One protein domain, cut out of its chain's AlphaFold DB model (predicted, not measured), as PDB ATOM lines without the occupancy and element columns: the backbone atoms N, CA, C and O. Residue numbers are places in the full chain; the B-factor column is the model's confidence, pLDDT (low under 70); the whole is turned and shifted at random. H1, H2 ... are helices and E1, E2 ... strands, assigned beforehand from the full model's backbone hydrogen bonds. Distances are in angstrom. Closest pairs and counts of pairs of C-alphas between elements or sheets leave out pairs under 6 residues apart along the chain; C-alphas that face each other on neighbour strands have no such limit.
ATOM      1  N   ASP A  41      20.002 -32.898 -32.270       95.00
ATOM      2  CA  ASP A  41      21.358 -32.649 -31.799       95.00
ATOM      3  C   ASP A  41      21.300 -31.834 -30.505       95.00
ATOM      4  O   ASP A  41      20.477 -30.928 -30.391       95.00
ATOM      5  N   LEU A  42      22.198 -32.119 -29.563       94.81
ATOM      6  CA  LEU A  42      22.460 -31.310 -28.370       94.81
ATOM      7  C   LEU A  42      23.970 -31.231 -28.166       94.81
ATOM      8  O   LEU A  42      24.638 -32.261 -28.020       94.81
ATOM      9  N   TYR A  43      24.519 -30.022 -28.159       94.44
ATOM     10  CA  TYR A  43      25.956 -29.802 -28.090       94.44
ATOM     11  C   TYR A  43      26.327 -28.479 -27.424       94.44
ATOM     12  O   TYR A  43      25.537 -27.539 -27.373       94.44
ATOM     13  N   ILE A  44      27.573 -28.393 -26.963       93.06
ATOM     14  CA  ILE A  44      28.192 -27.131 -26.551       93.06
ATOM     15  C   ILE A  44      29.071 -26.625 -27.707       93.06
ATOM     16  O   ILE A  44      29.943 -27.370 -28.180       93.06
ATOM     17  N   PRO A  45      28.863 -25.388 -28.199       93.50
ATOM     18  CA  PRO A  45      29.721 -24.783 -29.217       93.50
ATOM     19  C   PRO A  45      31.172 -24.615 -28.739       93.50
ATOM     20  O   PRO A  45      31.414 -24.349 -27.562       93.50
ATOM     21  N   ARG A  46      32.144 -24.673 -29.662       93.06
ATOM     22  CA  ARG A  46      33.575 -24.442 -29.363       93.06
ATOM     23  C   ARG A  46      33.819 -23.173 -28.549       93.06
ATOM     24  O   ARG A  46      34.571 -23.231 -27.590       93.06
ATOM     25  N   ALA A  47      33.194 -22.054 -28.918       91.19
ATOM     26  CA  ALA A  47      33.418 -20.768 -28.256       91.19
ATOM     27  C   ALA A  47      33.121 -20.831 -26.747       91.19
ATOM     28  O   ALA A  47      33.900 -20.335 -25.941       91.19
ATOM     29  N   VAL A  48      32.039 -21.516 -26.367       89.88
ATOM     30  CA  VAL A  48      31.656 -21.731 -24.964       89.88
ATOM     31  C   VAL A  48      32.631 -22.699 -24.296       89.88
ATOM     32  O   VAL A  48      33.132 -22.430 -23.208       89.88
ATOM     33  N   MET A  49      32.980 -23.800 -24.973       91.06
ATOM     34  CA  MET A  49      33.964 -24.753 -24.446       91.06
ATOM     35  C   MET A  49      35.338 -24.122 -24.223       91.06
ATOM     36  O   MET A  49      36.008 -24.498 -23.272       91.06
ATOM     37  N   GLN A  50      35.753 -23.162 -25.048       91.69
ATOM     38  CA  GLN A  50      37.033 -22.465 -24.900       91.69
ATOM     39  C   GLN A  50      37.057 -21.494 -23.716       91.69
ATOM     40  O   GLN A  50      38.124 -21.254 -23.155       91.69
ATOM     41  N   GLN A  51      35.901 -20.974 -23.291       89.19
ATOM     42  CA  GLN A  51      35.815 -20.195 -22.051       89.19
ATOM     43  C   GLN A  51      36.090 -21.085 -20.835       89.19
ATOM     44  O   GLN A  51      36.824 -20.692 -19.932       89.19
ATOM     45  N   VAL A  52      35.557 -22.310 -20.849       87.69
ATOM     46  CA  VAL A  52      35.740 -23.287 -19.767       87.69
ATOM     47  C   VAL A  52      37.125 -23.946 -19.824       87.69
ATOM     48  O   VAL A  52      37.799 -24.087 -18.806       87.69
ATOM     49  N   ILE A  53      37.569 -24.339 -21.019       87.94
ATOM     50  CA  ILE A  53      38.816 -25.057 -21.292       87.94
ATOM     51  C   ILE A  53      39.526 -24.352 -22.448       87.94
ATOM     52  O   ILE A  53      39.296 -24.654 -23.618       87.94
ATOM     53  N   LYS A  54      40.438 -23.432 -22.124       85.81
ATOM     54  CA  LYS A  54      41.139 -22.586 -23.111       85.81
ATOM     55  C   LYS A  54      41.814 -23.367 -24.246       85.81
ATOM     56  O   LYS A  54      41.881 -22.877 -25.366       85.81
ATOM     57  N   THR A  55      42.276 -24.585 -23.974       87.19
ATOM     58  CA  THR A  55      42.981 -25.454 -24.935       87.19
ATOM     59  C   THR A  55      42.039 -26.335 -25.770       87.19
ATOM     60  O   THR A  55      42.488 -27.237 -26.475       87.19
ATOM     61  N   PHE A  56      40.721 -26.140 -25.685       87.38
ATOM     62  CA  PHE A  56      39.767 -26.955 -26.432       87.38
ATOM     63  C   PHE A  56      39.854 -26.685 -27.946       87.38
ATOM     64  O   PHE A  56      39.552 -25.583 -28.421       87.38
ATOM     65  N   ASN A  57      40.233 -27.719 -28.704       89.69
ATOM     66  CA  ASN A  57      40.519 -27.624 -30.139       89.69
ATOM     67  C   ASN A  57      39.471 -28.283 -31.048       89.69
ATOM     68  O   ASN A  57      39.534 -28.090 -32.268       89.69
ATOM     69  N   ASP A  58      38.468 -28.967 -30.501       87.00
ATOM     70  CA  ASP A  58      37.399 -29.552 -31.313       87.00
ATOM     71  C   ASP A  58      36.321 -28.523 -31.671       87.00
ATOM     72  O   ASP A  58      36.181 -27.464 -31.057       87.00
ATOM     73  N   ALA A  59      35.540 -28.809 -32.714       85.38
ATOM     74  CA  ALA A  59      34.532 -27.872 -33.218       85.38
ATOM     75  C   ALA A  59      33.324 -27.701 -32.281       85.38
ATOM     76  O   ALA A  59      32.689 -26.646 -32.283       85.38
ATOM     77  N   LYS A  60      32.974 -28.743 -31.523       90.44
ATOM     78  CA  LYS A  60      31.838 -28.794 -30.592       90.44
ATOM     79  C   LYS A  60      31.887 -30.090 -29.792       90.44
ATOM     80  O   LYS A  60      32.414 -31.088 -30.278       90.44
ATOM     81  N   VAL A  61      31.283 -30.082 -28.608       91.75
ATOM     82  CA  VAL A  61      31.073 -31.299 -27.812       91.75
ATOM     83  C   VAL A  61      29.621 -31.720 -27.935       91.75
ATOM     84  O   VAL A  61      28.735 -31.024 -27.446       91.75
ATOM     85  N   TYR A  62      29.376 -32.857 -28.577       93.62
ATOM     86  CA  TYR A  62      28.041 -33.436 -28.681       93.62
ATOM     87  C   TYR A  62      27.700 -34.275 -27.452       93.62
ATOM     88  O   TYR A  62      28.414 -35.228 -27.140       93.62
ATOM     89  N   TYR A  63      26.572 -33.956 -26.821       94.06
ATOM     90  CA  TYR A  63      25.902 -34.808 -25.834       94.06
ATOM     91  C   TYR A  63      24.907 -35.746 -26.513       94.06
ATOM     92  O   TYR A  63      24.807 -36.915 -26.144       94.06
ATOM     93  N   VAL A  64      24.218 -35.250 -27.542       94.62
ATOM     94  CA  VAL A  64      23.371 -36.043 -28.437       94.62
ATOM     95  C   VAL A  64      23.710 -35.654 -29.867       94.62
ATOM     96  O   VAL A  64      23.790 -34.467 -30.184       94.62
ATOM     97  N   TYR A  65      23.924 -36.647 -30.723       94.31
ATOM     98  CA  TYR A  65      24.128 -36.451 -32.151       94.31
ATOM     99  C   TYR A  65      23.150 -37.328 -32.918       94.31
ATOM    100  O   TYR A  65      23.159 -38.550 -32.753       94.31
ATOM    101  N   ASN A  66      22.301 -36.704 -33.733       92.81
ATOM    102  CA  ASN A  66      21.277 -37.384 -34.518       92.81
ATOM    103  C   ASN A  66      20.429 -38.367 -33.679       92.81
ATOM    104  O   ASN A  66      20.288 -39.542 -34.016       92.81
ATOM    105  N   GLY A  67      19.953 -37.910 -32.517       92.44
ATOM    106  CA  GLY A  67      19.177 -38.715 -31.564       92.44
ATOM    107  C   GLY A  67      19.979 -39.749 -30.764       92.44
ATOM    108  O   GLY A  67      19.455 -40.342 -29.823       92.44
ATOM    109  N   THR A  68      21.262 -39.951 -31.073       92.88
ATOM    110  CA  THR A  68      22.124 -40.897 -30.356       92.88
ATOM    111  C   THR A  68      22.874 -40.202 -29.227       92.88
ATOM    112  O   THR A  68      23.613 -39.241 -29.442       92.88
ATOM    113  N   VAL A  69      22.720 -40.715 -28.006       94.00
ATOM    114  CA  VAL A  69      23.402 -40.186 -26.819       94.00
ATOM    115  C   VAL A  69      24.890 -40.531 -26.851       94.00
ATOM    116  O   VAL A  69      25.279 -41.703 -26.877       94.00
ATOM    117  N   ASN A  70      25.736 -39.508 -26.753       92.69
ATOM    118  CA  ASN A  70      27.171 -39.672 -26.593       92.69
ATOM    119  C   ASN A  70      27.513 -40.033 -25.139       92.69
ATOM    120  O   ASN A  70      27.721 -39.174 -24.279       92.69
ATOM    121  N   ARG A  71      27.621 -41.336 -24.864       91.94
ATOM    122  CA  ARG A  71      27.957 -41.855 -23.525       91.94
ATOM    123  C   ARG A  71      29.348 -41.442 -23.040       91.94
ATOM    124  O   ARG A  71      29.586 -41.475 -21.836       91.94
ATOM    125  N   TYR A  72      30.258 -41.079 -23.943       86.38
ATOM    126  CA  TYR A  72      31.580 -40.591 -23.562       86.38
ATOM    127  C   TYR A  72      31.486 -39.201 -22.924       86.38
ATOM    128  O   TYR A  72      32.021 -38.992 -21.838       86.38
ATOM    129  N   ALA A  73      30.716 -38.291 -23.532       85.56
ATOM    130  CA  ALA A  73      30.512 -36.938 -23.008       85.56
ATOM    131  C   ALA A  73      29.885 -36.941 -21.602       85.56
ATOM    132  O   ALA A  73      30.272 -36.142 -20.756       85.56
ATOM    133  N   LEU A  74      28.981 -37.885 -21.316       84.56
ATOM    134  CA  LEU A  74      28.327 -38.006 -20.005       84.56
ATOM    135  C   LEU A  74      29.265 -38.438 -18.870       84.56
ATOM    136  O   LEU A  74      28.972 -38.187 -17.703       84.56
ATOM    137  N   LYS A  75      30.379 -39.106 -19.183       85.75
ATOM    138  CA  LYS A  75      31.369 -39.516 -18.174       85.75
ATOM    139  C   LYS A  75      32.322 -38.383 -17.807       85.75
ATOM    140  O   LYS A  75      33.002 -38.468 -16.784       85.75
ATOM    141  N   PHE A  76      32.397 -37.347 -18.635       81.62
ATOM    142  CA  PHE A  76      33.333 -36.258 -18.442       81.62
ATOM    143  C   PHE A  76      32.775 -35.245 -17.437       81.62
ATOM    144  O   PHE A  76      31.745 -34.612 -17.666       81.62
ATOM    145  N   LYS A  77      33.468 -35.082 -16.308       84.00
ATOM    146  CA  LYS A  77      33.140 -34.060 -15.311       84.00
ATOM    147  C   LYS A  77      33.861 -32.768 -15.673       84.00
ATOM    148  O   LYS A  77      35.061 -32.645 -15.446       84.00
ATOM    149  N   ILE A  78      33.124 -31.814 -16.228       83.31
ATOM    150  CA  ILE A  78      33.652 -30.488 -16.548       83.31
ATOM    151  C   ILE A  78      33.733 -29.671 -15.255       83.31
ATOM    152  O   ILE A  78      32.722 -29.475 -14.585       83.31
ATOM    153  N   GLN A  79      34.929 -29.197 -14.906       86.81
ATOM    154  CA  GLN A  79      35.100 -28.185 -13.863       86.81
ATOM    155  C   GLN A  79      34.848 -26.815 -14.491       86.81
ATOM    156  O   GLN A  79      35.554 -26.430 -15.421       86.81
ATOM    157  N   ILE A  80      33.829 -26.106 -14.011       87.44
ATOM    158  CA  ILE A  80      33.478 -24.776 -14.509       87.44
ATOM    159  C   ILE A  80      34.207 -23.746 -13.633       87.44
ATOM    160  O   ILE A  80      34.013 -23.750 -12.417       87.44
ATOM    161  N   PRO A  81      35.071 -22.889 -14.203       88.00
ATOM    162  CA  PRO A  81      35.705 -21.804 -13.463       88.00
ATOM    163  C   PRO A  81      34.689 -20.864 -12.801       88.00
ATOM    164  O   PRO A  81      33.674 -20.535 -13.404       88.00
ATOM    165  N   ALA A  82      35.010 -20.337 -11.614       87.00
ATOM    166  CA  ALA A  82      34.081 -19.526 -10.812       87.00
ATOM    167  C   ALA A  82      33.620 -18.209 -11.472       87.00
ATOM    168  O   ALA A  82      32.620 -17.632 -11.068       87.00
ATOM    169  N   HIS A  83      34.349 -17.719 -12.479       88.06
ATOM    170  CA  HIS A  83      33.982 -16.514 -13.229       88.06
ATOM    171  C   HIS A  83      32.947 -16.777 -14.334       88.06
ATOM    172  O   HIS A  83      32.481 -15.827 -14.959       88.06
ATOM    173  N   ILE A  84      32.626 -18.043 -14.622       88.75
ATOM    174  CA  ILE A  84      31.628 -18.424 -15.622       88.75
ATOM    175  C   ILE A  84      30.310 -18.679 -14.896       88.75
ATOM    176  O   ILE A  84      30.142 -19.696 -14.230       88.75
ATOM    177  N   ASP A  85      29.374 -17.752 -15.055       90.25
ATOM    178  CA  ASP A  85      28.047 -17.796 -14.434       90.25
ATOM    179  C   ASP A  85      26.972 -18.420 -15.340       90.25
ATOM    180  O   ASP A  85      25.873 -18.744 -14.890       90.25
ATOM    181  N   ARG A  86      27.278 -18.591 -16.630       90.19
ATOM    182  CA  ARG A  86      26.340 -19.061 -17.653       90.19
ATOM    183  C   ARG A  86      27.003 -20.052 -18.591       90.19
ATOM    184  O   ARG A  86      28.106 -19.831 -19.086       90.19
ATOM    185  N   LEU A  87      26.277 -21.121 -18.895       90.69
ATOM    186  CA  LEU A  87      26.647 -22.089 -19.917       90.69
ATOM    187  C   LEU A  87      25.626 -22.066 -21.039       90.69
ATOM    188  O   LEU A  87      24.425 -22.166 -20.803       90.69
ATOM    189  N   HIS A  88      26.128 -21.977 -22.266       92.75
ATOM    190  CA  HIS A  88      25.285 -21.966 -23.445       92.75
ATOM    191  C   HIS A  88      25.330 -23.316 -24.166       92.75
ATOM    192  O   HIS A  88      26.386 -23.776 -24.614       92.75
ATOM    193  N   PHE A  89      24.156 -23.926 -24.300       93.56
ATOM    194  CA  PHE A  89      23.935 -25.162 -25.035       93.56
ATOM    195  C   PHE A  89      23.149 -24.859 -26.304       93.56
ATOM    196  O   PHE A  89      22.213 -24.066 -26.292       93.56
ATOM    197  N   SER A  90      23.503 -25.531 -27.391       94.56
ATOM    198  CA  SER A  90      22.752 -25.480 -28.638       94.56
ATOM    199  C   SER A  90      22.109 -26.828 -28.898       94.56
ATOM    200  O   SER A  90      22.738 -27.880 -28.767       94.56
ATOM    201  N   TRP A  91      20.857 -26.786 -29.326       95.00
ATOM    202  CA  TRP A  91      20.122 -27.956 -29.772       95.00
ATOM    203  C   TRP A  91      19.319 -27.649 -31.030       95.00
ATOM    204  O   TRP A  91      19.072 -26.489 -31.367       95.00
ATOM    205  N   ILE A  92      18.953 -28.693 -31.759       94.00
ATOM    206  CA  ILE A  92      18.104 -28.566 -32.940       94.00
ATOM    207  C   ILE A  92      17.357 -29.868 -33.173       94.00
ATOM    208  O   ILE A  92      17.953 -30.948 -33.196       94.00
ATOM    209  N   ASN A  93      16.050 -29.756 -33.380       94.12
ATOM    210  CA  ASN A  93      15.235 -30.854 -33.859       94.12
ATOM    211  C   ASN A  93      15.554 -31.130 -35.333       94.12
ATOM    212  O   ASN A  93      15.445 -30.247 -36.186       94.12
ATOM    213  N   ARG A  94      15.957 -32.364 -35.632       91.00
ATOM    214  CA  ARG A  94      16.204 -32.862 -36.993       91.00
ATOM    215  C   ARG A  94      15.031 -33.682 -37.524       91.00
ATOM    216  O   ARG A  94      14.998 -33.997 -38.713       91.00
ATOM    217  N   SER A  95      14.083 -34.032 -36.660       88.56
ATOM    218  CA  SER A  95      12.885 -34.765 -37.036       88.56
ATOM    219  C   SER A  95      11.859 -33.848 -37.702       88.56
ATOM    220  O   SER A  95      11.772 -32.651 -37.429       88.56
ATOM    221  N   LYS A  96      11.024 -34.440 -38.560       85.44
ATOM    222  CA  LYS A  96       9.820 -33.777 -39.091       85.44
ATOM    223  C   LYS A  96       8.741 -33.621 -38.016       85.44
ATOM    224  O   LYS A  96       7.854 -32.783 -38.150       85.44
ATOM    225  N   GLN A  97       8.795 -34.451 -36.976       87.62
ATOM    226  CA  GLN A  97       7.850 -34.426 -35.869       87.62
ATOM    227  C   GLN A  97       8.310 -33.436 -34.799       87.62
ATOM    228  O   GLN A  97       9.506 -33.221 -34.606       87.62
ATOM    229  N   LYS A  98       7.355 -32.840 -34.081       90.56
ATOM    230  CA  LYS A  98       7.666 -31.998 -32.922       90.56
ATOM    231  C   LYS A  98       8.161 -32.882 -31.779       90.56
ATOM    232  O   LYS A  98       7.440 -33.778 -31.351       90.56
ATOM    233  N   LEU A  99       9.356 -32.600 -31.267       92.50
ATOM    234  CA  LEU A  99       9.908 -33.294 -30.104       92.50
ATOM    235  C   LEU A  99       9.638 -32.481 -28.842       92.50
ATOM    236  O   LEU A  99       9.998 -31.309 -28.779       92.50
ATOM    237  N   PHE A 100       8.985 -33.087 -27.854       94.38
ATOM    238  CA  PHE A 100       8.737 -32.465 -26.556       94.38
ATOM    239  C   PHE A 100       9.958 -32.615 -25.639       94.38
ATOM    240  O   PHE A 100      10.598 -33.668 -25.640       94.38
ATOM    241  N   TYR A 101      10.260 -31.592 -24.841       94.25
ATOM    242  CA  TYR A 101      11.312 -31.632 -23.827       94.25
ATOM    243  C   TYR A 101      10.791 -31.279 -22.436       94.25
ATOM    244  O   TYR A 101       9.823 -30.534 -22.276       94.25
ATOM    245  N   ASN A 102      11.504 -31.789 -21.431       96.31
ATOM    246  CA  ASN A 102      11.398 -31.401 -20.033       96.31
ATOM    247  C   ASN A 102      12.814 -31.348 -19.438       96.31
ATOM    248  O   ASN A 102      13.558 -32.326 -19.540       96.31
ATOM    249  N   ILE A 103      13.192 -30.207 -18.868       95.19
ATOM    250  CA  ILE A 103      14.496 -29.952 -18.263       95.19
ATOM    251  C   ILE A 103      14.306 -29.739 -16.765       95.19
ATOM    252  O   ILE A 103      13.551 -28.870 -16.328       95.19
ATOM    253  N   GLY A 104      15.057 -30.512 -15.987       94.50
ATOM    254  CA  GLY A 104      15.187 -30.356 -14.547       94.50
ATOM    255  C   GLY A 104      16.653 -30.264 -14.143       94.50
ATOM    256  O   GLY A 104      17.557 -30.617 -14.902       94.50
ATOM    257  N   PHE A 105      16.880 -29.811 -12.918       93.06
ATOM    258  CA  PHE A 105      18.208 -29.612 -12.359       93.06
ATOM    259  C   PHE A 105      18.329 -30.326 -11.018       93.06
ATOM    260  O   PHE A 105      17.377 -30.379 -10.241       93.06
ATOM    261  N   SER A 106      19.529 -30.813 -10.724       92.50
ATOM    262  CA  SER A 106      19.892 -31.354  -9.418       92.50
ATOM    263  C   SER A 106      21.200 -30.709  -8.977       92.50
ATOM    264  O   SER A 106      22.189 -30.748  -9.710       92.50
ATOM    265  N   VAL A 107      21.189 -30.083  -7.799       91.94
ATOM    266  CA  VAL A 107      22.363 -29.432  -7.208       91.94
ATOM    267  C   VAL A 107      22.849 -30.282  -6.045       91.94
ATOM    268  O   VAL A 107      22.105 -30.527  -5.099       91.94
ATOM    269  N   GLY A 108      24.100 -30.740  -6.120       91.12
ATOM    270  CA  GLY A 108      24.682 -31.605  -5.090       91.12
ATOM    271  C   GLY A 108      25.040 -30.874  -3.792       91.12
ATOM    272  O   GLY A 108      24.919 -31.456  -2.721       91.12
ATOM    273  N   ASN A 109      25.472 -29.611  -3.874       91.94
ATOM    274  CA  ASN A 109      25.807 -28.787  -2.711       91.94
ATOM    275  C   ASN A 109      25.217 -27.377  -2.858       91.94
ATOM    276  O   ASN A 109      25.785 -26.533  -3.548       91.94
ATOM    277  N   GLN A 110      24.096 -27.131  -2.180       90.62
ATOM    278  CA  GLN A 110      23.371 -25.856  -2.217       90.62
ATOM    279  C   GLN A 110      24.107 -24.709  -1.504       90.62
ATOM    280  O   GLN A 110      23.793 -23.553  -1.744       90.62
ATOM    281  N   LEU A 111      25.102 -25.003  -0.653       92.25
ATOM    282  CA  LEU A 111      25.943 -23.965  -0.039       92.25
ATOM    283  C   LEU A 111      27.026 -23.456  -0.997       92.25
ATOM    284  O   LEU A 111      27.587 -22.387  -0.775       92.25
ATOM    285  N   ALA A 112      27.360 -24.239  -2.026       88.19
ATOM    286  CA  ALA A 112      28.397 -23.897  -2.994       88.19
ATOM    287  C   ALA A 112      27.836 -23.248  -4.267       88.19
ATOM    288  O   ALA A 112      28.571 -22.544  -4.956       88.19
ATOM    289  N   MET A 113      26.573 -23.516  -4.609       89.44
ATOM    290  CA  MET A 113      25.942 -22.994  -5.817       89.44
ATOM    291  C   MET A 113      24.424 -22.935  -5.655       89.44
ATOM    292  O   MET A 113      23.805 -23.900  -5.203       89.44
ATOM    293  N   ASP A 114      23.837 -21.828  -6.101       90.88
ATOM    294  CA  ASP A 114      22.389 -21.669  -6.191       90.88
ATOM    295  C   ASP A 114      21.774 -22.583  -7.262       90.88
ATOM    296  O   ASP A 114      22.454 -23.184  -8.103       90.88
ATOM    297  N   GLN A 115      20.444 -22.673  -7.255       92.56
ATOM    298  CA  GLN A 115      19.703 -23.412  -8.268       92.56
ATOM    299  C   GLN A 115      19.916 -22.786  -9.663       92.56
ATOM    300  O   GLN A 115      19.595 -21.605  -9.848       92.56
ATOM    301  N   PRO A 116      20.378 -23.560 -10.666       93.00
ATOM    302  CA  PRO A 116      20.541 -23.057 -12.023       93.00
ATOM    303  C   PRO A 116      19.222 -22.549 -12.605       93.00
ATOM    304  O   PRO A 116      18.157 -23.115 -12.353       93.00
ATOM    305  N   GLN A 117      19.317 -21.505 -13.422       94.50
ATOM    306  CA  GLN A 117      18.181 -20.901 -14.112       94.50
ATOM    307  C   GLN A 117      18.233 -21.225 -15.606       94.50
ATOM    308  O   GLN A 117      19.312 -21.301 -16.198       94.50
ATOM    309  N   LEU A 118      17.063 -21.400 -16.223       94.50
ATOM    310  CA  LEU A 118      16.929 -21.504 -17.676       94.50
ATOM    311  C   LEU A 118      16.576 -20.139 -18.260       94.50
ATOM    312  O   LEU A 118      15.798 -19.386 -17.682       94.50
ATOM    313  N   ASN A 119      17.098 -19.854 -19.451       94.44
ATOM    314  CA  ASN A 119      16.639 -18.733 -20.275       94.44
ATOM    315  C   ASN A 119      15.375 -19.071 -21.096       94.44
ATOM    316  O   ASN A 119      14.855 -18.214 -21.804       94.44
ATOM    317  N   ILE A 120      14.901 -20.315 -21.016       93.69
ATOM    318  CA  ILE A 120      13.715 -20.857 -21.688       93.69
ATOM    319  C   ILE A 120      12.793 -21.529 -20.663       93.69
ATOM    320  O   ILE A 120      13.175 -21.742 -19.511       93.69
ATOM    321  N   SER A 121      11.576 -21.892 -21.070       95.00
ATOM    322  CA  SER A 121      10.685 -22.689 -20.224       95.00
ATOM    323  C   SER A 121      11.296 -24.060 -19.906       95.00
ATOM    324  O   SER A 121      12.030 -24.627 -20.709       95.00
ATOM    325  N   SER A 122      10.979 -24.628 -18.739       95.06
ATOM    326  CA  SER A 122      11.447 -25.971 -18.356       95.06
ATOM    327  C   SER A 122      10.831 -27.079 -19.210       95.06
ATOM    328  O   SER A 122      11.404 -28.154 -19.330       95.06
ATOM    329  N   THR A 123       9.679 -26.825 -19.827       97.12
ATOM    330  CA  THR A 123       9.012 -27.750 -20.747       97.12
ATOM    331  C   THR A 123       8.608 -27.038 -22.029       97.12
ATOM    332  O   THR A 123       8.380 -25.824 -22.029       97.12
ATOM    333  N   GLY A 124       8.524 -27.777 -23.133       95.44
ATOM    334  CA  GLY A 124       8.159 -27.214 -24.429       95.44
ATOM    335  C   GLY A 124       8.485 -28.141 -25.592       95.44
ATOM    336  O   GLY A 124       8.634 -29.347 -25.415       95.44
ATOM    337  N   PHE A 125       8.608 -27.575 -26.793       94.31
ATOM    338  CA  PHE A 125       9.015 -28.310 -27.992       94.31
ATOM    339  C   PHE A 125      10.391 -27.855 -28.470       94.31
ATOM    340  O   PHE A 125      10.678 -26.657 -28.451       94.31
ATOM    341  N   LEU A 126      11.228 -28.794 -28.920       93.38
ATOM    342  CA  LEU A 126      12.524 -28.454 -29.498       93.38
ATOM    343  C   LEU A 126      12.326 -27.603 -30.761       93.38
ATOM    344  O   LEU A 126      11.454 -27.908 -31.585       93.38
TER     345      LEU A 126
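AT A GLANCE: This is residues 41 to 126 of the 132 residues of the protein "WIF domain-containing protein" of Macrostomum lignano (UniProt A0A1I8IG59). Little regular structure: a small three-stranded sheet edged by two short helices, and a separate hairpin, E4 and E5, from whose long loop residues 108 to 114 stick out. The 86 printed residues include, in order, E1 H1 E2 H2 E3 E4 E5; sheets E2 E1 E3 and E4 E5 are antiparallel. The class is mixed, 33 residues in named elements; the whole is only just compact, close to loose, radius of gyration of the C-alphas 14.3 A, spans 40 by 31 by 22 A.

IN THESE COORDINATES: E1, residues 41 to 45, 11.8 A, begins at C-alpha 41 (21.358, -32.649, -31.799). H1 is 46 to 52, E2 60 to 65, H2 71 to 75, E3 90 to 93, E4 100 to 102, and E5 123 to 125, ending at C-alpha 125 (9.015, -28.310, -27.992).

HOW THE PARTS SIT: Within hydrogen-bond range are N 43 and O 90 of E1 and E3, 2.9 A, N 63 and O 42 of E2 and E1, 2.8 A, and N 101 and O 124 of hairpin E4 and E5, 2.8 A. E2, H2, E3 form a split strand-helix-strand unit, same-way strands with E1 between, crossover right-handed. H1 and H2 only graze the sheet E2 E1 E3; the closest C-alphas of H1 and E2 are those of Arg 46 and Lys 60, 4.8 A, and the closest of E2 and H2 are those of Tyr 63 and Ala 73, 5.8 A. Every O i to N i+4 pair is within range in H1, 0 of 1 in H2, with 1 of 2 O i to N i+3 pairs. E3 and E4 are apart.

THE WHOLE: The farthest C-alphas, Lys 96 and Leu 111, are 43.4 A apart. The printed part has no cut; links H2 to E3 and E4 to E5 are long; no printed residue is under 70 in pLDDT.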